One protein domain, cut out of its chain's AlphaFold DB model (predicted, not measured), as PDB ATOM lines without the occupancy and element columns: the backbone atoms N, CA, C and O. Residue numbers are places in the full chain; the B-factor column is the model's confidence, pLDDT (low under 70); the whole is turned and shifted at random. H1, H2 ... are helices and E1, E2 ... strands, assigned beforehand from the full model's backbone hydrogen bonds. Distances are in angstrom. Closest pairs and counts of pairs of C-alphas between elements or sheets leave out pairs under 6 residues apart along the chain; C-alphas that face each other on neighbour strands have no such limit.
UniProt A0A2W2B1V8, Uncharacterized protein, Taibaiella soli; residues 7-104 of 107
ATOM      1  N   ILE A   7      91.927  93.705 130.028       94.00
ATOM      2  CA  ILE A   7      92.858  93.462 131.138       94.00
ATOM      3  C   ILE A   7      93.160  94.807 131.798       94.00
ATOM      4  O   ILE A   7      93.439  95.776 131.093       94.00
ATOM      5  N   PHE A   8      93.120  94.855 133.126       95.06
ATOM      6  CA  PHE A   8      93.345  96.063 133.922       95.06
ATOM      7  C   PHE A   8      94.076  95.724 135.232       95.06
ATOM      8  O   PHE A   8      94.317  94.550 135.533       95.06
ATOM      9  N   LYS A   9      94.524  96.755 135.954       95.56
ATOM     10  CA  LYS A   9      95.385  96.624 137.148       95.56
ATOM     11  C   LYS A   9      95.092  97.643 138.241       95.56
ATOM     12  O   LYS A   9      95.722  97.585 139.286       95.56
ATOM     13  N   ASP A  10      94.251  98.618 137.957       94.81
ATOM     14  CA  ASP A  10      93.888  99.675 138.879       94.81
ATOM     15  C   ASP A  10      92.676  99.265 139.717       94.81
ATOM     16  O   ASP A  10      91.818  98.494 139.284       94.81
ATOM     17  N   GLU A  11      92.651  99.790 140.935       93.50
ATOM     18  CA  GLU A  11      91.622  99.525 141.936       93.50
ATOM     19  C   GLU A  11      90.277 100.158 141.562       93.50
ATOM     20  O   GLU A  11      89.239  99.547 141.783       93.50
ATOM     21  N   GLU A  12      90.288 101.332 140.926       93.19
ATOM     22  CA  GLU A  12      89.076 102.033 140.480       93.19
ATOM     23  C   GLU A  12      88.263 101.167 139.508       93.19
ATOM     24  O   GLU A  12      87.095 100.875 139.764       93.19
ATOM     25  N   THR A  13      88.902 100.645 138.454       93.31
ATOM     26  CA  THR A  13      88.246  99.717 137.522       93.31
ATOM     27  C   THR A  13      87.814  98.426 138.225       93.31
ATOM     28  O   THR A  13      86.799  97.836 137.853       93.31
ATOM     29  N   LEU A  14      88.565  97.951 139.228       94.69
ATOM     30  CA  LEU A  14      88.172  96.764 139.989       94.69
ATOM     31  C   LEU A  14      86.880  97.010 140.769       94.69
ATOM     32  O   LEU A  14      85.985  96.178 140.684       94.69
ATOM     33  N   LEU A  15      86.768  98.132 141.478       93.38
ATOM     34  CA  LEU A  15      85.584  98.495 142.255       93.38
ATOM     35  C   LEU A  15      84.340  98.619 141.371       93.38
ATOM     36  O   LEU A  15      83.314  98.014 141.680       93.38
ATOM     37  N   GLU A  16      84.448  99.306 140.228       91.75
ATOM     38  CA  GLU A  16      83.350  99.382 139.252       91.75
ATOM     39  C   GLU A  16      82.884  97.987 138.811       91.75
ATOM     40  O   GLU A  16      81.691  97.719 138.661       91.75
ATOM     41  N   LEU A  17      83.833  97.069 138.621       91.81
ATOM     42  CA  LEU A  17      83.537  95.704 138.214       91.81
ATOM     43  C   LEU A  17      82.989  94.840 139.339       91.81
ATOM     44  O   LEU A  17      82.144  94.000 139.055       91.81
ATOM     45  N   LEU A  18      83.439  95.011 140.581       92.00
ATOM     46  CA  LEU A  18      82.868  94.310 141.730       92.00
ATOM     47  C   LEU A  18      81.397  94.682 141.904       92.00
ATOM     48  O   LEU A  18      80.581  93.787 142.101       92.00
ATOM     49  N   PHE A  19      81.051  95.952 141.695       88.25
ATOM     50  CA  PHE A  19      79.662  96.398 141.680       88.25
ATOM     51  C   PHE A  19      78.861  95.749 140.535       88.25
ATOM     52  O   PHE A  19      77.845  95.094 140.771       88.25
ATOM     53  N   ASP A  20      79.344  95.854 139.289       88.00
ATOM     54  CA  ASP A  20      78.655  95.299 138.111       88.00
ATOM     55  C   ASP A  20      78.498  93.761 138.182       88.00
ATOM     56  O   ASP A  20      77.486  93.208 137.740       88.00
ATOM     57  N   PHE A  21      79.501  93.052 138.712       89.31
ATOM     58  CA  PHE A  21      79.529  91.589 138.811       89.31
ATOM     59  C   PHE A  21      78.976  91.036 140.125       89.31
ATOM     60  O   PHE A  21      78.663  89.845 140.176       89.31
ATOM     61  N   GLY A  22      78.816  91.862 141.159       82.69
ATOM     62  CA  GLY A  22      78.265  91.467 142.457       82.69
ATOM     63  C   GLY A  22      76.825  90.957 142.375       82.69
ATOM     64  O   GLY A  22      76.388  90.205 143.242       82.69
ATOM     65  N   LEU A  23      76.116  91.295 141.292       82.94
ATOM     66  CA  LEU A  23      74.781  90.783 140.965       82.94
ATOM     67  C   LEU A  23      74.786  89.367 140.355       82.94
ATOM     68  O   LEU A  23      73.717  88.789 140.157       82.94
ATOM     69  N   GLY A  24      75.956  88.843 139.987       87.06
ATOM     70  CA  GLY A  24      76.128  87.516 139.399       87.06
ATOM     71  C   GLY A  24      76.505  86.435 140.414       87.06
ATOM     72  O   GLY A  24      76.430  86.611 141.628       87.06
ATOM     73  N   ASP A  25      76.963  85.301 139.890       91.81
ATOM     74  CA  ASP A  25      77.474  84.183 140.670       91.81
ATOM     75  C   ASP A  25      78.915  84.442 141.124       91.81
ATOM     76  O   ASP A  25      79.832  84.682 140.330       91.81
ATOM     77  N   MET A  26      79.121  84.335 142.433       94.00
ATOM     78  CA  MET A  26      80.423  84.472 143.077       94.00
ATOM     79  C   MET A  26      81.151  83.130 143.096       94.00
ATOM     80  O   MET A  26      80.568  82.089 143.411       94.00
ATOM     81  N   SER A  27      82.458  83.138 142.840       95.81
ATOM     82  CA  SER A  27      83.267  81.932 143.010       95.81
ATOM     83  C   SER A  27      83.386  81.537 144.494       95.81
ATOM     84  O   SER A  27      83.151  82.359 145.386       95.81
ATOM     85  N   PRO A  28      83.766  80.285 144.813       96.12
ATOM     86  CA  PRO A  28      83.977  79.869 146.201       96.12
ATOM     87  C   PRO A  28      85.000  80.736 146.947       96.12
ATOM     88  O   PRO A  28      84.808  81.014 148.125       96.12
ATOM     89  N   LEU A  29      86.038  81.206 146.243       95.44
ATOM     90  CA  LEU A  29      87.044  82.113 146.797       95.44
ATOM     91  C   LEU A  29      86.404  83.425 147.262       95.44
ATOM     92  O   LEU A  29      86.629  83.851 148.387       95.44
ATOM     93  N   ILE A  30      85.575  84.038 146.415       96.31
ATOM     94  CA  ILE A  30      84.896  85.294 146.746       96.31
ATOM     95  C   ILE A  30      83.919  85.104 147.909       96.31
ATOM     96  O   ILE A  30      83.903  85.920 148.825       96.31
ATOM     97  N   ASN A  31      83.148  84.011 147.919       94.94
ATOM     98  CA  ASN A  31      82.247  83.708 149.035       94.94
ATOM     99  C   ASN A  31      83.003  83.577 150.367       94.94
ATOM    100  O   ASN A  31      82.546  84.084 151.390       94.94
ATOM    101  N   GLU A  32      84.164  82.918 150.364       96.31
ATOM    102  CA  GLU A  32      85.010  82.797 151.553       96.31
ATOM    103  C   GLU A  32      85.577  84.153 151.992       96.31
ATOM    104  O   GLU A  32      85.544  84.478 153.180       96.31
ATOM    105  N   MET A  33      86.059  84.963 151.045       96.56
ATOM    106  CA  MET A  33      86.573  86.304 151.334       96.56
ATOM    107  C   MET A  33      85.487  87.197 151.931       96.56
ATOM    108  O   MET A  33      85.727  87.822 152.961       96.56
ATOM    109  N   TYR A  34      84.278  87.195 151.367       94.94
ATOM    110  CA  TYR A  34      83.156  87.939 151.928       94.94
ATOM    111  C   TYR A  34      82.776  87.465 153.327       94.94
ATOM    112  O   TYR A  34      82.675  88.289 154.225       94.94
ATOM    113  N   ALA A  35      82.681  86.155 153.564       95.56
ATOM    114  CA  ALA A  35      82.393  85.641 154.903       95.56
ATOM    115  C   ALA A  35      83.456  86.045 155.947       95.56
ATOM    116  O   ALA A  35      83.150  86.177 157.135       95.56
ATOM    117  N   ASN A  36      84.712  86.217 155.529       95.81
ATOM    118  CA  ASN A  36      85.770  86.731 156.397       95.81
ATOM    119  C   ASN A  36      85.651  88.246 156.606       95.81
ATOM    120  O   ASN A  36      85.725  88.688 157.749       95.81
ATOM    121  N   ILE A  37      85.391  89.020 155.546       95.81
ATOM    122  CA  ILE A  37      85.150  90.469 155.627       95.81
ATOM    123  C   ILE A  37      83.970  90.769 156.555       95.81
ATOM    124  O   ILE A  37      84.078  91.634 157.419       95.81
ATOM    125  N   ASP A  38      82.882  90.011 156.439       94.94
ATOM    126  CA  ASP A  38      81.698  90.145 157.285       94.94
ATOM    127  C   ASP A  38      82.047  89.929 158.756       94.94
ATOM    128  O   ASP A  38      81.704  90.742 159.613       94.94
ATOM    129  N   ARG A  39      82.818  88.877 159.050       94.94
ATOM    130  CA  ARG A  39      83.293  88.593 160.407       94.94
ATOM    131  C   ARG A  39      84.190  89.708 160.947       94.94
ATOM    132  O   ARG A  39      84.106  90.032 162.131       94.94
ATOM    133  N   ASP A  40      85.043  90.283 160.106       94.12
ATOM    134  CA  ASP A  40      85.943  91.367 160.496       94.12
ATOM    135  C   ASP A  40      85.166  92.666 160.761       94.12
ATOM    136  O   ASP A  40      85.413  93.343 161.762       94.12
ATOM    137  N   LEU A  41      84.176  92.990 159.925       93.44
ATOM    138  CA  LEU A  41      83.265  94.122 160.128       93.44
ATOM    139  C   LEU A  41      82.438  93.949 161.410       93.44
ATOM    140  O   LEU A  41      82.325  94.878 162.213       93.44
ATOM    141  N   GLU A  42      81.950  92.738 161.678       91.88
ATOM    142  CA  GLU A  42      81.265  92.372 162.923       91.88
ATOM    143  C   GLU A  42      82.157  92.442 164.170       91.88
ATOM    144  O   GLU A  42      81.648  92.403 165.292       91.88
ATOM    145  N   GLN A  43      83.476  92.553 164.028       93.38
ATOM    146  CA  GLN A  43      84.414  92.739 165.141       93.38
ATOM    147  C   GLN A  43      85.002  94.155 165.190       93.38
ATOM    148  O   GLN A  43      85.623  94.530 166.184       93.38
ATOM    149  N   ASN A  44      84.771  94.967 164.158       93.56
ATOM    150  CA  ASN A  44      85.302  96.315 164.053       93.56
ATOM    151  C   ASN A  44      84.415  97.326 164.797       93.56
ATOM    152  O   ASN A  44      83.392  97.792 164.297       93.56
ATOM    153  N   GLU A  45      84.844  97.710 165.999       93.88
ATOM    154  CA  GLU A  45      84.115  98.663 166.846       93.88
ATOM    155  C   GLU A  45      83.966 100.057 166.217       93.88
ATOM    156  O   GLU A  45      82.947 100.715 166.434       93.88
ATOM    157  N   ALA A  46      84.932 100.509 165.408       92.25
ATOM    158  CA  ALA A  46      84.830 101.796 164.720       92.25
ATOM    159  C   ALA A  46      83.737 101.760 163.642       92.25
ATOM    160  O   ALA A  46      82.903 102.663 163.585       92.25
ATOM    161  N   TYR A  47      83.698 100.681 162.853       92.81
ATOM    162  CA  TYR A  47      82.652 100.448 161.857       92.81
ATOM    163  C   TYR A  47      81.265 100.369 162.507       92.81
ATOM    164  O   TYR A  47      80.357 101.089 162.102       92.81
ATOM    165  N   LYS A  48      81.110  99.574 163.575       92.88
ATOM    166  CA  LYS A  48      79.836  99.475 164.309       92.88
ATOM    167  C   LYS A  48      79.378 100.817 164.852       92.88
ATOM    168  O   LYS A  48      78.225 101.181 164.675       92.88
ATOM    169  N   THR A  49      80.288 101.560 165.484       93.62
ATOM    170  CA  THR A  49      79.970 102.876 166.052       93.62
ATOM    171  C   THR A  49      79.474 103.831 164.970       93.62
ATOM    172  O   THR A  49      78.521 104.572 165.198       93.62
ATOM    173  N   TYR A  50      80.099 103.811 163.789       91.94
ATOM    174  CA  TYR A  50      79.675 104.647 162.675       91.94
ATOM    175  C   TYR A  50      78.331 104.192 162.096       91.94
ATOM    176  O   TYR A  50      77.417 105.006 161.988       91.94
ATOM    177  N   ARG A  51      78.161 102.893 161.832       91.62
ATOM    178  CA  ARG A  51      76.897 102.315 161.352       91.62
ATOM    179  C   ARG A  51      75.732 102.615 162.296       91.62
ATOM    180  O   ARG A  51      74.656 102.992 161.850       91.62
ATOM    181  N   ASP A  52      75.943 102.497 163.603       92.25
ATOM    182  CA  ASP A  52      74.914 102.758 164.614       92.25
ATOM    183  C   ASP A  52      74.618 104.265 164.776       92.25
ATOM    184  O   ASP A  52      73.597 104.636 165.354       92.25
ATOM    185  N   SER A  53      75.488 105.142 164.256       93.94
ATOM    186  CA  SER A  53      75.232 106.584 164.176       93.94
ATOM    187  C   SER A  53      74.313 106.974 163.013       93.94
ATOM    188  O   SER A  53      73.726 108.058 163.043       93.94
ATOM    189  N   LEU A  54      74.159 106.091 162.019       92.19
ATOM    190  CA  LEU A  54      73.233 106.272 160.906       92.19
ATOM    191  C   LEU A  54      71.801 105.996 161.374       92.19
ATOM    192  O   LEU A  54      71.521 105.019 162.074       92.19
ATOM    193  N   THR A  55      70.881 106.886 161.007       90.31
ATOM    194  CA  THR A  55      69.469 106.796 161.411       90.31
ATOM    195  C   THR A  55      68.585 106.120 160.373       90.31
ATOM    196  O   THR A  55      67.518 105.634 160.741       90.31
ATOM    197  N   ASP A  56      69.011 106.125 159.111       93.44
ATOM    198  CA  ASP A  56      68.329 105.449 158.011       93.44
ATOM    199  C   ASP A  56      68.859 104.016 157.878       93.44
ATOM    200  O   ASP A  56      70.047 103.770 158.088       93.44
ATOM    201  N   GLU A  57      67.976 103.065 157.587       90.75
ATOM    202  CA  GLU A  57      68.381 101.681 157.329       90.75
ATOM    203  C   GLU A  57      68.986 101.544 155.927       90.75
ATOM    204  O   GLU A  57      69.950 100.798 155.775       90.75
ATOM    205  N   ASP A  58      68.514 102.329 154.951       90.44
ATOM    206  CA  ASP A  58      69.063 102.317 153.590       90.44
ATOM    207  C   ASP A  58      70.541 102.761 153.609       90.44
ATOM    208  O   ASP A  58      71.403 102.086 153.047       90.44
ATOM    209  N   ASP A  59      70.866 103.815 154.372       90.75
ATOM    210  CA  ASP A  59      72.247 104.291 154.554       90.75
ATOM    211  C   ASP A  59      73.150 103.224 155.208       90.75
ATOM    212  O   ASP A  59      74.348 103.141 154.928       90.75
ATOM    213  N   LYS A  60      72.604 102.398 156.115       91.19
ATOM    214  CA  LYS A  60      73.369 101.320 156.768       91.19
ATOM    215  C   LYS A  60      73.663 100.179 155.805       91.19
ATOM    216  O   LYS A  60      74.755  99.609 155.870       91.19
ATOM    217  N   GLU A  61      72.695  99.822 154.964       90.25
ATOM    218  CA  GLU A  61      72.856  98.792 153.936       90.25
ATOM    219  C   GLU A  61      73.843  99.239 152.848       90.25
ATOM    220  O   GLU A  61      74.708  98.451 152.448       90.25
ATOM    221  N   GLU A  62      73.779 100.510 152.435       90.19
ATOM    222  CA  GLU A  62      74.730 101.110 151.492       90.19
ATOM    223  C   GLU A  62      76.148 101.102 152.076       90.19
ATOM    224  O   GLU A  62      77.047 100.506 151.480       90.19
ATOM    225  N   LEU A  63      76.332 101.613 153.302       91.81
ATOM    226  CA  LEU A  63      77.627 101.593 153.993       91.81
ATOM    227  C   LEU A  63      78.208 100.177 154.102       91.81
ATOM    228  O   LEU A  63      79.412  99.976 153.947       91.81
ATOM    229  N   TYR A  64      77.375  99.188 154.434       90.19
ATOM    230  CA  TYR A  64      77.824  97.804 154.555       90.19
ATOM    231  C   TYR A  64      78.299  97.241 153.213       90.19
ATOM    232  O   TYR A  64      79.356  96.614 153.163       90.19
ATOM    233  N   THR A  65      77.551  97.493 152.138       89.69
ATOM    234  CA  THR A  65      77.920  97.062 150.783       89.69
ATOM    235  C   THR A  65      79.229  97.710 150.339       89.69
ATOM    236  O   THR A  65      80.150  97.008 149.928       89.69
ATOM    237  N   GLU A  66      79.352  99.027 150.507       91.12
ATOM    238  CA  GLU A  66      80.554  99.773 150.129       91.12
ATOM    239  C   GLU A  66      81.796  99.295 150.889       91.12
ATOM    240  O   GLU A  66      82.816  98.978 150.279       91.12
ATOM    241  N   GLU A  67      81.723  99.185 152.219       93.50
ATOM    242  CA  GLU A  67      82.844  98.705 153.039       93.50
ATOM    243  C   GLU A  67      83.273  97.291 152.659       93.50
ATOM    244  O   GLU A  67      84.463  96.960 152.660       93.50
ATOM    245  N   ARG A  68      82.298  96.445 152.332       93.88
ATOM    246  CA  ARG A  68      82.547  95.068 151.937       93.88
ATOM    247  C   ARG A  68      83.243  94.989 150.575       93.88
ATOM    248  O   ARG A  68      84.219  94.245 150.452       93.88
ATOM    249  N   ASP A  69      82.802  95.771 149.595       92.62
ATOM    250  CA  ASP A  69      83.396  95.805 148.256       92.62
ATOM    251  C   ASP A  69      84.784  96.457 148.261       92.62
ATOM    252  O   ASP A  69      85.703  95.940 147.620       92.62
ATOM    253  N   MET A  70      84.984  97.519 149.050       94.62
ATOM    254  CA  MET A  70      86.296  98.149 149.242       94.62
ATOM    255  C   MET A  70      87.314  97.163 149.819       94.62
ATOM    256  O   MET A  70      88.378  96.951 149.239       94.62
ATOM    257  N   ARG A  71      86.971  96.477 150.913       95.88
ATOM    258  CA  ARG A  71      87.862  95.480 151.532       95.88
ATOM    259  C   ARG A  71      88.130  94.297 150.613       95.88
ATOM    260  O   ARG A  71      89.229  93.740 150.630       95.88
ATOM    261  N   LEU A  72      87.139  93.888 149.820       96.38
ATOM    262  CA  LEU A  72      87.346  92.849 148.820       96.38
ATOM    263  C   LEU A  72      88.335  93.319 147.747       96.38
ATOM    264  O   LEU A  72      89.257  92.571 147.417       96.38
ATOM    265  N   ALA A  73      88.170  94.536 147.224       96.50
ATOM    266  CA  ALA A  73      89.075  95.110 146.235       96.50
ATOM    267  C   ALA A  73      90.513  95.162 146.759       96.50
ATOM    268  O   ALA A  73      91.408  94.652 146.088       96.50
ATOM    269  N   GLU A  74      90.724  95.666 147.979       95.88
ATOM    270  CA  GLU A  74      92.036  95.700 148.636       95.88
ATOM    271  C   GLU A  74      92.681  94.303 148.681       95.88
ATOM    272  O   GLU A  74      93.796  94.102 148.192       95.88
ATOM    273  N   GLN A  75      91.958  93.295 149.183       96.75
ATOM    274  CA  GLN A  75      92.486  91.929 149.274       96.75
ATOM    275  C   GLN A  75      92.779  91.313 147.899       96.75
ATOM    276  O   GLN A  75      93.765  90.593 147.722       96.75
ATOM    277  N   LEU A  76      91.932  91.574 146.901       96.88
ATOM    278  CA  LEU A  76      92.142  91.093 145.537       96.88
ATOM    279  C   LEU A  76      93.358  91.764 144.889       96.88
ATOM    280  O   LEU A  76      94.127  91.082 144.206       96.88
ATOM    281  N   MET A  77      93.551  93.062 145.116       96.44
ATOM    282  CA  MET A  77      94.702  93.833 144.641       96.44
ATOM    283  C   MET A  77      96.019  93.331 145.243       96.44
ATOM    284  O   MET A  77      97.042  93.305 144.560       96.44
ATOM    285  N   GLU A  78      96.007  92.869 146.495       96.19
ATOM    286  CA  GLU A  78      97.159  92.198 147.108       96.19
ATOM    287  C   GLU A  78      97.383  90.785 146.545       96.19
ATOM    288  O   GLU A  78      98.520  90.321 146.387       96.19
ATOM    289  N   MET A  79      96.297  90.069 146.245       95.88
ATOM    290  CA  MET A  79      96.357  88.678 145.813       95.88
ATOM    291  C   MET A  79      96.795  88.529 144.353       95.88
ATOM    292  O   MET A  79      97.566  87.607 144.052       95.88
ATOM    293  N   PHE A  80      96.325  89.402 143.460       97.31
ATOM    294  CA  PHE A  80      96.463  89.292 142.008       97.31
ATOM    295  C   PHE A  80      97.315  90.413 141.409       97.31
ATOM    296  O   PHE A  80      97.394  91.520 141.914       97.31
ATOM    297  N   THR A  81      97.976  90.129 140.285       96.38
ATOM    298  CA  THR A  81      98.826  91.112 139.584       96.38
ATOM    299  C   THR A  81      98.045  91.946 138.567       96.38
ATOM    300  O   THR A  81      98.492  93.009 138.132       96.38
ATOM    301  N   SER A  82      96.922  91.414 138.095       96.44
ATOM    302  CA  SER A  82      96.006  92.064 137.162       96.44
ATOM    303  C   SER A  82      94.685  91.319 137.145       96.44
ATOM    304  O   SER A  82      94.585  90.204 137.657       96.44
ATOM    305  N   PHE A  83      93.705  91.903 136.481       96.69
ATOM    306  CA  PHE A  83      92.384  91.333 136.323       96.69
ATOM    307  C   PHE A  83      92.001  91.305 134.857       96.69
ATOM    308  O   PHE A  83      92.518  92.074 134.042       96.69
ATOM    309  N   GLN A  84      91.091  90.404 134.514       95.31
ATOM    310  CA  GLN A  84      90.560  90.287 133.169       95.31
ATOM    311  C   GLN A  84      89.052  90.109 133.211       95.31
ATOM    312  O   GLN A  84      88.556  89.169 133.825       95.31
ATOM    313  N   VAL A  85      88.335  90.931 132.452       93.12
ATOM    314  CA  VAL A  85      86.942  90.656 132.102       93.12
ATOM    315  C   VAL A  85      86.924  89.959 130.760       93.12
ATOM    316  O   VAL A  85      87.410  90.502 129.773       93.12
ATOM    317  N   HIS A  86      86.364  88.756 130.694       91.69
ATOM    318  CA  HIS A  86      86.204  88.029 129.440       91.69
ATOM    319  C   HIS A  86      84.923  87.207 129.451       91.69
ATOM    320  O   HIS A  86      84.737  86.374 130.331       91.69
ATOM    321  N   SER A  87      84.077  87.386 128.433       88.25
ATOM    322  CA  SER A  87      82.832  86.621 128.271       88.25
ATOM    323  C   SER A  87      81.950  86.646 129.527       88.25
ATOM    324  O   SER A  87      81.520  85.599 129.992       88.25
ATOM    325  N   ARG A  88      81.707  87.852 130.074       88.25
ATOM    326  CA  ARG A  88      80.904  88.082 131.297       88.25
ATOM    327  C   ARG A  88      81.408  87.336 132.531       88.25
ATOM    328  O   ARG A  88      80.637  86.965 133.407       88.25
ATOM    329  N   LYS A  89      82.719  87.133 132.598       93.25
ATOM    330  CA  LYS A  89      83.401  86.578 133.759       93.25
ATOM    331  C   LYS A  89      84.527  87.515 134.153       93.25
ATOM    332  O   LYS A  89      85.262  87.982 133.273       93.25
ATOM    333  N   LEU A  90      84.646  87.767 135.448       95.06
ATOM    334  CA  LEU A  90      85.755  88.494 136.040       95.06
ATOM    335  C   LEU A  90      86.770  87.483 136.565       95.06
ATOM    336  O   LEU A  90      86.420  86.546 137.284       95.06
ATOM    337  N   TYR A  91      88.029  87.675 136.193       96.75
ATOM    338  CA  TYR A  91      89.128  86.815 136.595       96.75
ATOM    339  C   TYR A  91      90.246  87.615 137.248       96.75
ATOM    340  O   TYR A  91      90.591  88.694 136.766       96.75
ATOM    341  N   GLY A  92      90.867  87.031 138.268       97.31
ATOM    342  CA  GLY A  92      92.160  87.452 138.794       97.31
ATOM    343  C   GLY A  92      93.289  86.715 138.074       97.31
ATOM    344  O   GLY A  92      93.180  85.520 137.782       97.31
ATOM    345  N   LEU A  93      94.370  87.427 137.763       97.06
ATOM    346  CA  LEU A  93      95.552  86.896 137.086       97.06
ATOM    347  C   LEU A  93      96.774  86.981 138.007       97.06
ATOM    348  O   LEU A  93      97.122  88.064 138.489       97.06
ATOM    349  N   LYS A  94      97.456  85.854 138.222       95.62
ATOM    350  CA  LYS A  94      98.680  85.764 139.035       95.62
ATOM    351  C   LYS A  94      99.559  84.626 138.525       95.62
ATOM    352  O   LYS A  94      99.065  83.522 138.380       95.62
ATOM    353  N   ASN A  95     100.856  84.865 138.312       89.62
ATOM    354  CA  ASN A  95     101.835  83.820 137.951       89.62
ATOM    355  C   ASN A  95     101.383  82.898 136.792       89.62
ATOM    356  O   ASN A  95     101.469  81.681 136.908       89.62
ATOM    357  N   ASP A  96     100.870  83.479 135.703       86.31
ATOM    358  CA  ASP A  96     100.275  82.771 134.550       86.31
ATOM    359  C   ASP A  96      99.016  81.933 134.853       86.31
ATOM    360  O   ASP A  96      98.442  81.315 133.954       86.31
ATOM    361  N   GLU A  97      98.521  81.961 136.089       93.88
ATOM    362  CA  GLU A  97      97.236  81.394 136.470       93.88
ATOM    363  C   GLU A  97      96.112  82.413 136.293       93.88
ATOM    364  O   GLU A  97      96.259  83.619 136.525       93.88
ATOM    365  N   LYS A  98      94.955  81.887 135.895       95.25
ATOM    366  CA  LYS A  98      93.714  82.630 135.721       95.25
ATOM    367  C   LYS A  98      92.653  82.025 136.630       95.25
ATOM    368  O   LYS A  98      92.227  80.893 136.411       95.25
ATOM    369  N   ILE A  99      92.225  82.793 137.626       96.75
ATOM    370  CA  ILE A  99      91.279  82.361 138.659       96.75
ATOM    371  C   ILE A  99      89.950  83.079 138.445       96.75
ATOM    372  O   ILE A  99      89.926  84.296 138.282       96.75
ATOM    373  N   LEU A 100      88.845  82.332 138.412       96.38
ATOM    374  CA  LEU A 100      87.500  82.900 138.297       96.38
ATOM    375  C   LEU A 100      87.092  83.564 139.617       96.38
ATOM    376  O   LEU A 100      87.165  82.939 140.675       96.38
ATOM    377  N   LEU A 101      86.635  84.811 139.535       96.38
ATOM    378  CA  LEU A 101      86.133  85.578 140.675       96.38
ATOM    379  C   LEU A 101      84.605  85.660 140.628       96.38
ATOM    380  O   LEU A 101      83.947  85.247 141.576       96.38
ATOM    381  N   PHE A 102      84.050  86.099 139.496       95.19
ATOM    382  CA  PHE A 102      82.605  86.249 139.305       95.19
ATOM    383  C   PHE A 102      82.177  85.838 137.897       95.19
ATOM    384  O   PHE A 102      82.952  85.953 136.939       95.19
ATOM    385  N   GLU A 103      80.923  85.424 137.759       93.00
ATOM    386  CA  GLU A 103      80.269  85.091 136.496       93.00
ATOM    387  C   GLU A 103      78.847  85.646 136.467       93.00
ATOM    388  O   GLU A 103      78.083  85.445 137.397       93.00
ATOM    389  N   ILE A 104      78.469  86.329 135.388       88.62
ATOM    390  CA  ILE A 104      77.079  86.748 135.182       88.62
ATOM    391  C   ILE A 104      76.439  85.776 134.193       88.62
ATOM    392  O   ILE A 104      76.721  85.858 132.989       88.62
TER     393      ILE A 104
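Overview. This is residues 7 to 104 of the 107 residues of an uncharacterized protein of Taibaiella soli (UniProt A0A2W2B1V8). A small, strongly twisted three-stranded sheet makes one end of an elongated domain, with H1 slantwise over one of its faces and the long helix H4 reaching away from it toward H3 at the far end. H2 begins near the edge strand E3 and crosses H4 steeply, and short H3 lies between H2 and H4 along the chain. The 98 printed residues hold four named helices and then three named strands, in the order H1 H2 H3 H4 E1 E2 E3; the sheet runs E1 E2 E3, antiparallel throughout, and the class is mixed, helices and strands. The whole is compact, with a radius of gyration of the C-alphas of 14.4 A, and spans 45 by 23 by 22 A.

Along the chain. The sheet holds E1, residues 82 to 86, E2, residues 89 to 94, and E3, residues 97 to 103, which is 17.4 A long and ends at C-alpha 103 at (80.269, 85.091, 136.496). H4, residues 57 to 79, is the longest helix at 32.9 A, from C-alpha 57 at (68.381, 101.681, 157.329) to C-alpha 79 at (96.357, 88.678, 145.813). H1 spans residues 11 to 22, 15.6 A; H2 residues 28 to 41, 19.9 A; H3 residues 45 to 53, 12.2 A.

Arrangement. The strands form a meander, each the antiparallel neighbour of the one before, with hairpins E1 and E2, and E2 and E3. Between E1 and E2, N 84 and O 91 are 2.9 A apart, within hydrogen-bond range; between E2 and E3, N 92 and O 99 are 2.9 A apart, also within range. H1 is on the sheet at a height over the sheet of 9.6 A, two layers, helix on one face of a sheet; it lies over E1, E3 and, only just, E2, with 3 of its C-alphas on E2. On the local plane its line stands at 39 degrees to E1, slantwise to the strands. H4 touches H1 with its residues 69 to 77 alone, at a steep tilt of 59 degrees, opposite ways; the closest C-alphas, of Leu 15 and Ala 73, are 6.3 A apart. H4 touches H2 with its residues 68 to 72 alone, at a steep tilt of 58 degrees, opposite ways; the closest C-alphas, of Ile 37 and Arg 68, are 6.4 A apart. H2 only grazes the sheet with residues 28 to 31, and H4 with residues 76 to 79. H3 is close to H4 but not clearly touching, with the C-alphas of Arg 51 and Lys 60 closest at 5.9 A. In H1, H2, H3 and H4 every O i to N i+4 pair is within hydrogen-bond range.

Size, cuts and confidence. The C-alphas of Thr 55 and Asp 96, the two farthest apart, are 47.4 A apart. The printed part has no cut, and its six links between named elements are tight. The mean pLDDT of the printed part is 93.3, and no printed residue is under 70.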